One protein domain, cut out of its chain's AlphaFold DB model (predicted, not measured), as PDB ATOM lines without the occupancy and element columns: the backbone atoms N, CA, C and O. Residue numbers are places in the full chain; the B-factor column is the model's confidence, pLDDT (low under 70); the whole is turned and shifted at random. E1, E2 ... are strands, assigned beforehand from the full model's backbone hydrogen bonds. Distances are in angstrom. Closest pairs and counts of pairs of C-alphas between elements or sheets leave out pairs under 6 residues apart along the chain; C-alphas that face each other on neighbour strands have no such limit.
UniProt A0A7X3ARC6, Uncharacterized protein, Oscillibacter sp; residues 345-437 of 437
ATOM      1  N   GLU A 345     293.211 368.384 260.174       84.00
ATOM      2  CA  GLU A 345     292.115 368.369 259.216       84.00
ATOM      3  C   GLU A 345     291.608 369.799 259.059       84.00
ATOM      4  O   GLU A 345     291.570 370.559 260.031       84.00
ATOM      5  N   VAL A 346     291.222 370.157 257.839       85.69
ATOM      6  CA  VAL A 346     290.557 371.422 257.535       85.69
ATOM      7  C   VAL A 346     289.100 371.122 257.237       85.69
ATOM      8  O   VAL A 346     288.798 370.261 256.415       85.69
ATOM      9  N   ILE A 347     288.200 371.837 257.907       84.75
ATOM     10  CA  ILE A 347     286.760 371.675 257.726       84.75
ATOM     11  C   ILE A 347     286.174 373.007 257.281       84.75
ATOM     12  O   ILE A 347     286.368 374.027 257.946       84.75
ATOM     13  N   ILE A 348     285.446 373.001 256.168       86.25
ATOM     14  CA  ILE A 348     284.745 374.193 255.686       86.25
ATOM     15  C   ILE A 348     283.508 374.396 256.560       86.25
ATOM     16  O   ILE A 348     282.607 373.571 256.539       86.25
ATOM     17  N   LYS A 349     283.438 375.485 257.330       82.06
ATOM     18  CA  LYS A 349     282.299 375.730 258.238       82.06
ATOM     19  C   LYS A 349     281.222 376.632 257.658       82.06
ATOM     20  O   LYS A 349     280.052 376.459 257.964       82.06
ATOM     21  N   GLU A 350     281.601 377.577 256.809       83.69
ATOM     22  CA  GLU A 350     280.673 378.550 256.239       83.69
ATOM     23  C   GLU A 350     281.098 378.901 254.813       83.69
ATOM     24  O   GLU A 350     282.283 379.086 254.534       83.69
ATOM     25  N   LEU A 351     280.120 379.008 253.910       86.81
ATOM     26  CA  LEU A 351     280.308 379.455 252.531       86.81
ATOM     27  C   LEU A 351     279.192 380.439 252.179       86.81
ATOM     28  O   LEU A 351     278.039 380.049 252.006       86.81
ATOM     29  N   SER A 352     279.534 381.718 252.036       86.19
ATOM     30  CA  SER A 352     278.601 382.754 251.589       86.19
ATOM     31  C   SER A 352     279.097 383.379 250.296       86.19
ATOM     32  O   SER A 352     280.273 383.707 250.167       86.19
ATOM     33  N   GLY A 353     278.210 383.494 249.307       85.56
ATOM     34  CA  GLY A 353     278.583 384.012 247.991       85.56
ATOM     35  C   GLY A 353     279.529 383.126 247.183       85.56
ATOM     36  O   GLY A 353     280.008 383.560 246.143       85.56
ATOM     37  N   ILE A 354     279.775 381.892 247.624       84.94
ATOM     38  CA  ILE A 354     280.598 380.903 246.920       84.94
ATOM     39  C   ILE A 354     279.689 379.950 246.138       84.94
ATOM     40  O   ILE A 354     278.624 379.547 246.622       84.94
ATOM     41  N   GLY A 355     280.074 379.660 244.896       81.75
ATOM     42  CA  GLY A 355     279.495 378.621 244.050       81.75
ATOM     43  C   GLY A 355     280.163 377.278 244.329       81.75
ATOM     44  O   GLY A 355     279.953 376.698 245.389       81.75
ATOM     45  N   ASN A 356     280.974 376.811 243.382       85.69
ATOM     46  CA  ASN A 356     281.772 375.598 243.538       85.69
ATOM     47  C   ASN A 356     283.046 375.909 244.326       85.69
ATOM     48  O   ASN A 356     283.657 376.955 244.103       85.69
ATOM     49  N   ILE A 357     283.450 374.986 245.196       87.69
ATOM     50  CA  ILE A 357     284.759 374.970 245.848       87.69
ATOM     51  C   ILE A 357     285.364 373.573 245.697       87.69
ATOM     52  O   ILE A 357     284.652 372.574 245.786       87.69
ATOM     53  N   VAL A 358     286.665 373.498 245.444       90.62
ATOM     54  CA  VAL A 358     287.467 372.273 245.485       90.62
ATOM     55  C   VAL A 358     288.669 372.523 246.386       90.62
ATOM     56  O   VAL A 358     289.166 373.645 246.457       90.62
ATOM     57  N   GLY A 359     289.131 371.493 247.081       88.44
ATOM     58  CA  GLY A 359     290.306 371.573 247.944       88.44
ATOM     59  C   GLY A 359     291.215 370.377 247.732       88.44
ATOM     60  O   GLY A 359     290.740 369.300 247.378       88.44
ATOM     61  N   TRP A 360     292.515 370.562 247.923       87.06
ATOM     62  CA  TRP A 360     293.461 369.454 247.951       87.06
ATOM     63  C   TRP A 360     293.246 368.628 249.225       87.06
ATOM     64  O   TRP A 360     293.376 369.159 250.330       87.06
ATOM     65  N   ASP A 361     292.915 367.342 249.081       87.38
ATOM     66  CA  ASP A 361     292.865 366.388 250.193       87.38
ATOM     67  C   ASP A 361     294.132 365.526 250.180       87.38
ATOM     68  O   ASP A 361     294.301 364.669 249.313       87.38
ATOM     69  N   ASP A 362     295.010 365.716 251.170       85.12
ATOM     70  CA  ASP A 362     296.243 364.925 251.317       85.12
ATOM     71  C   ASP A 362     295.956 363.422 251.461       85.12
ATOM     72  O   ASP A 362     296.777 362.588 251.100       85.12
ATOM     73  N   GLY A 363     294.770 363.056 251.962       83.06
ATOM     74  CA  GLY A 363     294.374 361.661 252.116       83.06
ATOM     75  C   GLY A 363     293.983 360.991 250.801       83.06
ATOM     76  O   GLY A 363     294.203 359.789 250.655       83.06
ATOM     77  N   ALA A 364     293.396 361.751 249.876       84.62
ATOM     78  CA  ALA A 364     293.005 361.276 248.550       84.62
ATOM     79  C   ALA A 364     294.104 361.509 247.497       84.62
ATOM     80  O   ALA A 364     294.060 360.906 246.429       84.62
ATOM     81  N   GLU A 365     295.087 362.360 247.810       87.75
ATOM     82  CA  GLU A 365     296.133 362.832 246.895       87.75
ATOM     83  C   GLU A 365     295.561 363.499 245.622       87.75
ATOM     84  O   GLU A 365     296.153 363.431 244.544       87.75
ATOM     85  N   GLU A 366     294.402 364.161 245.741       89.75
ATOM     86  CA  GLU A 366     293.722 364.847 244.636       89.75
ATOM     87  C   GLU A 366     292.886 366.058 245.094       89.75
ATOM     88  O   GLU A 366     292.647 366.276 246.286       89.75
ATOM     89  N   TYR A 367     292.425 366.861 244.126       87.69
ATOM     90  CA  TYR A 367     291.460 367.935 244.367       87.69
ATOM     91  C   TYR A 367     290.040 367.377 244.441       87.69
ATOM     92  O   TYR A 367     289.502 366.913 243.434       87.69
ATOM     93  N   VAL A 368     289.407 367.494 245.608       89.62
ATOM     94  CA  VAL A 368     288.052 366.989 245.851       89.62
ATOM     95  C   VAL A 368     287.037 368.132 246.016       89.62
ATOM     96  O   VAL A 368     287.347 369.151 246.655       89.62
ATOM     97  N   PRO A 369     285.817 368.003 245.450       90.06
ATOM     98  CA  PRO A 369     284.736 368.960 245.662       90.06
ATOM     99  C   PRO A 369     284.405 369.148 247.140       90.06
ATOM    100  O   PRO A 369     284.259 368.180 247.881       90.06
ATOM    101  N   GLY A 370     284.258 370.406 247.538       86.06
ATOM    102  CA  GLY A 370     283.948 370.805 248.899       86.06
ATOM    103  C   GLY A 370     282.529 371.306 249.065       86.06
ATOM    104  O   GLY A 370     281.913 371.868 248.161       86.06
ATOM    105  N   SER A 371     282.041 371.157 250.284       85.62
ATOM    106  CA  SER A 371     280.806 371.747 250.780       85.62
ATOM    107  C   SER A 371     281.018 372.187 252.223       85.62
ATOM    108  O   SER A 371     282.034 371.862 252.838       85.62
ATOM    109  N   VAL A 372     280.051 372.913 252.787       84.31
ATOM    110  CA  VAL A 372     280.001 373.093 254.243       84.31
ATOM    111  C   VAL A 372     280.047 371.711 254.910       84.31
ATOM    112  O   VAL A 372     279.451 370.765 254.402       84.31
ATOM    113  N   ASN A 373     280.812 371.619 255.994       82.06
ATOM    114  CA  ASN A 373     281.175 370.434 256.771       82.06
ATOM    115  C   ASN A 373     282.062 369.393 256.065       82.06
ATOM    116  O   ASN A 373     282.487 368.433 256.703       82.06
ATOM    117  N   HIS A 374     282.474 369.624 254.813       85.38
ATOM    118  CA  HIS A 374     283.448 368.752 254.157       85.38
ATOM    119  C   HIS A 374     284.808 368.800 254.870       85.38
ATOM    120  O   HIS A 374     285.307 369.880 255.207       85.38
ATOM    121  N   VAL A 375     285.412 367.626 255.071       86.62
ATOM    122  CA  VAL A 375     286.668 367.435 255.810       86.62
ATOM    123  C   VAL A 375     287.802 367.105 254.841       86.62
ATOM    124  O   VAL A 375     287.742 366.097 254.147       86.62
ATOM    125  N   TYR A 376     288.862 367.906 254.855       86.75
ATOM    126  CA  TYR A 376     290.094 367.705 254.087       86.75
ATOM    127  C   TYR A 376     291.234 367.304 255.018       86.75
ATOM    128  O   TYR A 376     291.407 367.926 256.073       86.75
ATOM    129  N   LEU A 377     292.057 366.327 254.637       85.56
ATOM    130  CA  LEU A 377     293.304 366.068 255.352       85.56
ATOM    131  C   LEU A 377     294.319 367.170 255.025       85.56
ATOM    132  O   LEU A 377     294.473 367.551 253.867       85.56
ATOM    133  N   GLN A 378     294.996 367.706 256.045       79.62
ATOM    134  CA  GLN A 378     295.989 368.760 255.842       79.62
ATOM    135  C   GLN A 378     297.273 368.228 255.204       79.62
ATOM    136  O   GLN A 378     297.843 367.260 255.705       79.62
ATOM    137  N   THR A 379     297.793 368.927 254.187       74.19
ATOM    138  CA  THR A 379     299.158 368.669 253.706       74.19
ATOM    139  C   THR A 379     300.181 368.973 254.803       74.19
ATOM    140  O   THR A 379     300.174 370.032 255.438       74.19
ATOM    141  N   GLY A 380     301.111 368.047 255.027       63.34
ATOM    142  CA  GLY A 380     302.111 368.174 256.092       63.34
ATOM    143  C   GLY A 380     303.245 369.175 255.827       63.34
ATOM    144  O   GLY A 380     304.179 369.220 256.626       63.34
ATOM    145  N   ARG A 381     303.250 369.920 254.706       56.47
ATOM    146  CA  ARG A 381     304.413 370.744 254.300       56.47
ATOM    147  C   ARG A 381     304.125 372.188 253.881       56.47
ATOM    148  O   ARG A 381     305.015 373.010 254.073       56.47
ATOM    149  N   THR A 382     302.964 372.511 253.306       58.03
ATOM    150  CA  THR A 382     302.729 373.842 252.695       58.03
ATOM    151  C   THR A 382     301.317 374.395 252.895       58.03
ATOM    152  O   THR A 382     300.981 375.414 252.299       58.03
ATOM    153  N   GLY A 383     300.491 373.753 253.727       64.19
ATOM    154  CA  GLY A 383     299.086 374.128 253.878       64.19
ATOM    155  C   GLY A 383     298.177 373.487 252.828       64.19
ATOM    156  O   GLY A 383     298.644 372.916 251.842       64.19
ATOM    157  N   ASN A 384     296.866 373.549 253.053       74.12
ATOM    158  CA  ASN A 384     295.890 373.085 252.066       74.12
ATOM    159  C   ASN A 384     295.619 374.160 251.025       74.12
ATOM    160  O   ASN A 384     295.587 375.344 251.365       74.12
ATOM    161  N   GLU A 385     295.393 373.716 249.791       82.81
ATOM    162  CA  GLU A 385     295.062 374.573 248.663       82.81
ATOM    163  C   GLU A 385     293.580 374.449 248.296       82.81
ATOM    164  O   GLU A 385     293.080 373.335 248.140       82.81
ATOM    165  N   PHE A 386     292.875 375.573 248.155       85.44
ATOM    166  CA  PHE A 386     291.459 375.603 247.767       85.44
ATOM    167  C   PHE A 386     291.211 376.514 246.573       85.44
ATOM    168  O   PHE A 386     291.750 377.616 246.528       85.44
ATOM    169  N   TYR A 387     290.318 376.091 245.677       87.00
ATOM    170  CA  TYR A 387     289.867 376.844 244.508       87.00
ATOM    171  C   TYR A 387     288.359 377.011 244.528       87.00
ATOM    172  O   TYR A 387     287.641 376.050 244.795       87.00
ATOM    173  N   PHE A 388     287.855 378.202 244.207       87.25
ATOM    174  CA  PHE A 388     286.414 378.442 244.200       87.25
ATOM    175  C   PHE A 388     285.956 379.508 243.199       87.25
ATOM    176  O   PHE A 388     286.746 380.283 242.656       87.25
ATOM    177  N   ASN A 389     284.638 379.554 242.992       85.19
ATOM    178  CA  ASN A 389     283.966 380.557 242.166       85.19
ATOM    179  C   ASN A 389     283.104 381.476 243.037       85.19
ATOM    180  O   ASN A 389     282.335 381.002 243.877       85.19
ATOM    181  N   LEU A 390     283.171 382.788 242.799       83.38
ATOM    182  CA  LEU A 390     282.237 383.747 243.394       83.38
ATOM    183  C   LEU A 390     280.908 383.727 242.634       83.38
ATOM    184  O   LEU A 390     280.870 383.719 241.403       83.38
ATOM    185  N   LYS A 391     279.800 383.753 243.371       84.44
ATOM    186  CA  LYS A 391     278.469 383.960 242.798       84.44
ATOM    187  C   LYS A 391     278.349 385.395 242.257       84.44
ATOM    188  O   LYS A 391     278.988 386.302 242.794       84.44
ATOM    189  N   PRO A 392     277.507 385.636 241.232       82.94
ATOM    190  CA  PRO A 392     277.261 386.983 240.721       82.94
ATOM    191  C   PRO A 392     276.907 387.975 241.840       82.94
ATOM    192  O   PRO A 392     276.087 387.669 242.703       82.94
ATOM    193  N   GLY A 393     277.537 389.153 241.822       83.62
ATOM    194  CA  GLY A 393     277.366 390.196 242.843       83.62
ATOM    195  C   GLY A 393     278.330 390.115 244.036       83.62
ATOM    196  O   GLY A 393     278.351 391.040 244.845       83.62
ATOM    197  N   TYR A 394     279.153 389.066 244.137       79.38
ATOM    198  CA  TYR A 394     280.227 388.959 245.129       79.38
ATOM    199  C   TYR A 394     281.582 389.245 244.471       79.38
ATOM    200  O   TYR A 394     281.921 388.637 243.461       79.38
ATOM    201  N   GLU A 395     282.373 390.161 245.042       79.88
ATOM    202  CA  GLU A 395     283.618 390.643 244.404       79.88
ATOM    203  C   GLU A 395     284.867 390.561 245.293       79.88
ATOM    204  O   GLU A 395     285.989 390.649 244.795       79.88
ATOM    205  N   LYS A 396     284.701 390.420 246.612       81.38
ATOM    206  CA  LYS A 396     285.799 390.490 247.588       81.38
ATOM    207  C   LYS A 396     285.716 389.303 248.545       81.38
ATOM    208  O   LYS A 396     285.026 389.416 249.559       81.38
ATOM    209  N   PRO A 397     286.368 388.169 248.234       79.50
ATOM    210  CA  PRO A 397     286.362 387.030 249.137       79.50
ATOM    211  C   PRO A 397     287.038 387.414 250.458       79.50
ATOM    212  O   PRO A 397     287.963 388.228 250.491       79.50
ATOM    213  N   GLN A 398     286.537 386.852 251.552       80.50
ATOM    214  CA  GLN A 398     287.101 386.971 252.892       80.50
ATOM    215  C   GLN A 398     287.203 385.562 253.467       80.50
ATOM    216  O   GLN A 398     286.295 384.755 253.270       80.50
ATOM    217  N   LEU A 399     288.295 385.271 254.169       79.06
ATOM    218  CA  LEU A 399     288.504 383.996 254.842       79.06
ATOM    219  C   LEU A 399     288.722 384.248 256.327       79.06
ATOM    220  O   LEU A 399     289.407 385.186 256.725       79.06
ATOM    221  N   THR A 400     288.125 383.398 257.151       82.62
ATOM    222  CA  THR A 400     288.397 383.339 258.583       82.62
ATOM    223  C   THR A 400     288.796 381.913 258.909       82.62
ATOM    224  O   THR A 400     287.965 381.008 258.871       82.62
ATOM    225  N   VAL A 401     290.070 381.708 259.224       81.38
ATOM    226  CA  VAL A 401     290.560 380.418 259.712       81.38
ATOM    227  C   VAL A 401     290.396 380.389 261.221       81.38
ATOM    228  O   VAL A 401     290.772 381.336 261.911       81.38
ATOM    229  N   LYS A 402     289.844 379.292 261.740       78.75
ATOM    230  CA  LYS A 402     289.816 379.021 263.176       78.75
ATOM    231  C   LYS A 402     290.687 377.809 263.477       78.75
ATOM    232  O   LYS A 402     290.458 376.743 262.917       78.75
ATOM    233  N   VAL A 403     291.649 377.958 264.380       74.62
ATOM    234  CA  VAL A 403     292.443 376.847 264.920       74.62
ATOM    235  C   VAL A 403     291.881 376.518 266.293       74.62
ATOM    236  O   VAL A 403     291.830 377.379 267.169       74.62
ATOM    237  N   ASN A 404     291.396 375.287 266.472       69.06
ATOM    238  CA  ASN A 404     290.746 374.839 267.711       69.06
ATOM    239  C   ASN A 404     289.638 375.805 268.188       69.06
ATOM    240  O   ASN A 404     289.524 376.128 269.368       69.06
ATOM    241  N   GLY A 405     288.844 376.315 267.239       67.50
ATOM    242  CA  GLY A 405     287.726 377.228 267.499       67.50
ATOM    243  C   GLY A 405     288.102 378.703 267.695       67.50
ATOM    244  O   GLY A 405     287.204 379.543 267.718       67.50
ATOM    245  N   GLN A 406     289.390 379.047 267.774       72.06
ATOM    246  CA  GLN A 406     289.864 380.428 267.910       72.06
ATOM    247  C   GLN A 406     290.277 380.998 266.557       72.06
ATOM    248  O   GLN A 406     290.938 380.311 265.783       72.06
ATOM    249  N   VAL A 407     289.896 382.246 266.270       81.31
ATOM    250  CA  VAL A 407     290.308 382.932 265.034       81.31
ATOM    251  C   VAL A 407     291.833 382.997 264.986       81.31
ATOM    252  O   VAL A 407     292.469 383.442 265.937       81.31
ATOM    253  N   SER A 408     292.399 382.510 263.887       78.06
ATOM    254  CA  SER A 408     293.836 382.462 263.652       78.06
ATOM    255  C   SER A 408     294.332 383.769 263.043       78.06
ATOM    256  O   SER A 408     293.672 384.339 262.174       78.06
ATOM    257  N   GLU A 409     295.525 384.196 263.454       74.62
ATOM    258  CA  GLU A 409     296.285 385.279 262.810       74.62
ATOM    259  C   GLU A 409     297.209 384.762 261.691       74.62
ATOM    260  O   GLU A 409     297.996 385.532 261.145       74.62
ATOM    261  N   ALA A 410     297.147 383.463 261.367       67.06
ATOM    262  CA  ALA A 410     297.973 382.857 260.326       67.06
ATOM    263  C   ALA A 410     297.827 383.584 258.978       67.06
ATOM    264  O   ALA A 410     296.742 384.046 258.613       67.06
ATOM    265  N   GLU A 411     298.935 383.667 258.240       61.41
ATOM    266  CA  GLU A 411     298.993 384.336 256.945       61.41
ATOM    267  C   GLU A 411     298.116 383.585 255.935       61.41
ATOM    268  O   GLU A 411     298.314 382.402 255.678       61.41
ATOM    269  N   MET A 412     297.113 384.268 255.383       66.94
ATOM    270  CA  MET A 412     296.194 383.720 254.386       66.94
ATOM    271  C   MET A 412     296.408 384.452 253.070       66.94
ATOM    272  O   MET A 412     296.240 385.671 253.002       66.94
ATOM    273  N   ASN A 413     296.733 383.706 252.018       66.19
ATOM    274  CA  ASN A 413     296.987 384.278 250.702       66.19
ATOM    275  C   ASN A 413     295.828 383.978 249.756       66.19
ATOM    276  O   ASN A 413     295.413 382.831 249.627       66.19
ATOM    277  N   PHE A 414     295.321 385.021 249.097       66.12
ATOM    278  CA  PHE A 414     294.373 384.899 247.995       66.12
ATOM    279  C   PHE A 414     295.085 385.214 246.687       66.12
ATOM    280  O   PHE A 414     295.489 386.356 246.458       66.12
ATOM    281  N   GLU A 415     295.161 384.234 245.794       65.56
ATOM    282  CA  GLU A 415     295.682 384.444 244.446       65.56
ATOM    283  C   GLU A 415     294.556 384.382 243.420       65.56
ATOM    284  O   GLU A 415     293.873 383.371 243.264       65.56
ATOM    285  N   ARG A 416     294.334 385.479 242.690       60.94
ATOM    286  CA  ARG A 416     293.370 385.478 241.587       60.94
ATOM    287  C   ARG A 416     293.979 384.743 240.398       60.94
ATOM    288  O   ARG A 416     294.807 385.302 239.685       60.94
ATOM    289  N   ILE A 417     293.506 383.530 240.153       59.47
ATOM    290  CA  ILE A 417     293.892 382.745 238.982       59.47
ATOM    291  C   ILE A 417     292.923 383.061 237.845       59.47
ATOM    292  O   ILE A 417     291.729 382.799 237.946       59.47
ATOM    293  N   SER A 418     293.433 383.658 236.769       52.41
ATOM    294  CA  SER A 418     292.680 383.890 235.536       52.41
ATOM    295  C   SER A 418     293.390 383.220 234.363       52.41
ATOM    296  O   SER A 418     294.285 383.820 233.775       52.41
ATOM    297  N   GLU A 419     292.972 382.009 233.998       46.19
ATOM    298  CA  GLU A 419     293.306 381.393 232.706       46.19
ATOM    299  C   GLU A 419     292.053 380.845 231.996       46.19
ATOM    300  O   GLU A 419     291.001 380.657 232.602       46.19
ATOM    301  N   ILE A 420     292.158 380.728 230.666       38.09
ATOM    302  CA  ILE A 420     291.132 380.976 229.633       38.09
ATOM    303  C   ILE A 420     290.867 379.728 228.748       38.09
ATOM    304  O   ILE A 420     291.816 379.046 228.376       38.09
ATOM    305  N   CYS A 421     289.607 379.593 228.270       30.69
ATOM    306  CA  CYS A 421     289.076 378.869 227.073       30.69
ATOM    307  C   CYS A 421     288.908 377.326 227.114       30.69
ATOM    308  O   CYS A 421     289.774 376.632 227.613       30.69
ATOM    309  N   THR A 422     287.858 376.683 226.560       32.59
ATOM    310  CA  THR A 422     286.890 377.013 225.482       32.59
ATOM    311  C   THR A 422     285.504 376.349 225.688       32.59
ATOM    312  O   THR A 422     285.392 375.305 226.321       32.59
ATOM    313  N   THR A 423     284.493 376.894 224.987       31.64
ATOM    314  CA  THR A 423     283.076 376.469 224.792       31.64
ATOM    315  C   THR A 423     282.059 376.995 225.818       31.64
ATOM    316  O   THR A 423     281.956 376.496 226.926       31.64
ATOM    317  N   GLU A 424     281.325 378.039 225.407       33.25
ATOM    318  CA  GLU A 424     280.082 378.605 225.973       33.25
ATOM    319  C   GLU A 424     279.675 378.189 227.402       33.25
ATOM    320  O   GLU A 424     278.656 377.542 227.611       33.25
ATOM    321  N   ARG A 425     280.429 378.654 228.402       31.41
ATOM    322  CA  ARG A 425     279.926 379.111 229.709       31.41
ATOM    323  C   ARG A 425     281.004 379.992 230.328       31.41
ATOM    324  O   ARG A 425     282.123 379.549 230.560       31.41
ATOM    325  N   THR A 426     280.697 381.267 230.541       28.25
ATOM    326  CA  THR A 426     281.595 382.186 231.246       28.25
ATOM    327  C   THR A 426     281.517 381.874 232.738       28.25
ATOM    328  O   THR A 426     280.665 382.411 233.439       28.25
ATOM    329  N   GLU A 427     282.371 380.976 233.225       36.03
ATOM    330  CA  GLU A 427     282.588 380.776 234.659       36.03
ATOM    331  C   GLU A 427     283.853 381.540 235.068       36.03
ATOM    332  O   GLU A 427     284.938 381.323 234.531       36.03
ATOM    333  N   LEU A 428     283.690 382.514 235.969       33.00
ATOM    334  CA  LEU A 428     284.794 383.244 236.588       33.00
ATOM    335  C   LEU A 428     285.405 382.359 237.683       33.00
ATOM    336  O   LEU A 428     284.796 382.187 238.737       33.00
ATOM    337  N   TYR A 429     286.610 381.846 237.439       41.09
ATOM    338  CA  TYR A 429     287.451 381.232 238.466       41.09
ATOM    339  C   TYR A 429     288.183 382.339 239.235       41.09
ATOM    340  O   TYR A 429     288.773 383.236 238.625       41.09
ATOM    341  N   ALA A 430     288.092 382.347 240.566       39.41
ATOM    342  CA  ALA A 430     288.750 383.357 241.390       39.41
ATOM    343  C   ALA A 430     289.196 382.776 242.738       39.41
ATOM    344  O   ALA A 430     288.379 382.614 243.635       39.41
ATOM    345  N   GLY A 431     290.508 382.578 242.901       49.34
ATOM    346  CA  GLY A 431     291.146 382.325 244.197       49.34
ATOM    347  C   GLY A 431     291.763 380.936 244.310       49.34
ATOM    348  O   GLY A 431     291.008 379.980 244.401       49.34
ATOM    349  N   ALA A 432     293.093 380.836 244.369       44.66
ATOM    350  CA  ALA A 432     293.763 379.805 245.161       44.66
ATOM    351  C   ALA A 432     293.959 380.346 246.585       44.66
ATOM    352  O   ALA A 432     294.373 381.498 246.757       44.66
ATOM    353  N   ILE A 433     293.627 379.541 247.593       52.69
ATOM    354  CA  ILE A 433     293.925 379.814 249.004       52.69
ATOM    355  C   ILE A 433     294.966 378.809 249.458       52.69
ATOM    356  O   ILE A 433     294.653 377.627 249.471       52.69
ATOM    357  N   SER A 434     296.128 379.272 249.917       48.88
ATOM    358  CA  SER A 434     297.052 378.461 250.715       48.88
ATOM    359  C   SER A 434     296.996 378.924 252.170       48.88
ATOM    360  O   SER A 434     297.099 380.123 252.445       48.88
ATOM    361  N   VAL A 435     296.796 377.978 253.095       48.91
ATOM    362  CA  VAL A 435     296.815 378.226 254.548       48.91
ATOM    363  C   VAL A 435     298.078 377.601 255.161       48.91
ATOM    364  O   VAL A 435     298.031 376.440 255.581       48.91
ATOM    365  N   PRO A 436     299.213 378.320 255.205       45.69
ATOM    366  CA  PRO A 436     300.367 377.924 256.006       45.69
ATOM    367  C   PRO A 436     300.045 378.054 257.507       45.69
ATOM    368  O   PRO A 436     299.421 379.027 257.930       45.69
ATOM    369  N   LEU A 437     300.459 377.066 258.307       42.59
ATOM    370  CA  LEU A 437     300.398 377.101 259.776       42.59
ATOM    371  C   LEU A 437     301.801 377.073 260.371       42.59
ATOM    372  O   LEU A 437     302.605 376.227 259.913       42.59
TER     373      LEU A 437
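AT A GLANCE: This is residues 345 to 437 of the 437 residues of an uncharacterized protein of Oscillibacter sp (UniProt A0A7X3ARC6). With little regular structure, the domain is a strongly twisted antiparallel sheet, E3-E2-E5-E7-E6, with the small sheet E1-E4 by one end of E2. Loop residues 421 to 426 stick out. The printed part, 93 residues, is all strand: seven named strands, E1 to E7 along the chain, hold only 33. It is compact, radius of gyration of the C-alphas 13.6 A, spanning 42 by 28 by 22 A.

IN THESE COORDINATES: E2 is residues 354 to 361, 19.3 A long; E5 384 to 390, 19.4 A; E3 366 to 370; E7 432 to 435; E6 413 to 415; E1 345 to 347; E4 375 to 377. C-alpha 345 is at (292.115, 368.369, 259.216), C-alpha 435 at (296.815, 378.226, 254.548).

HOW THE PARTS SIT: Inner strands E2 and E5 are antiparallel, N 358 and O 387 within hydrogen-bond range at 2.8 A. In the hairpin E6 and E7, N 432 and O 415 are 2.9 A apart. The closest C-alphas of E2 and E4, Asp 361 and Tyr 376, are 5.0 A apart.

THE WHOLE: Links E5 to E6 and E6 to E7 are long. The pLDDT is under 70 at residues 380 to 383, 404 to 405 and 410 to 437.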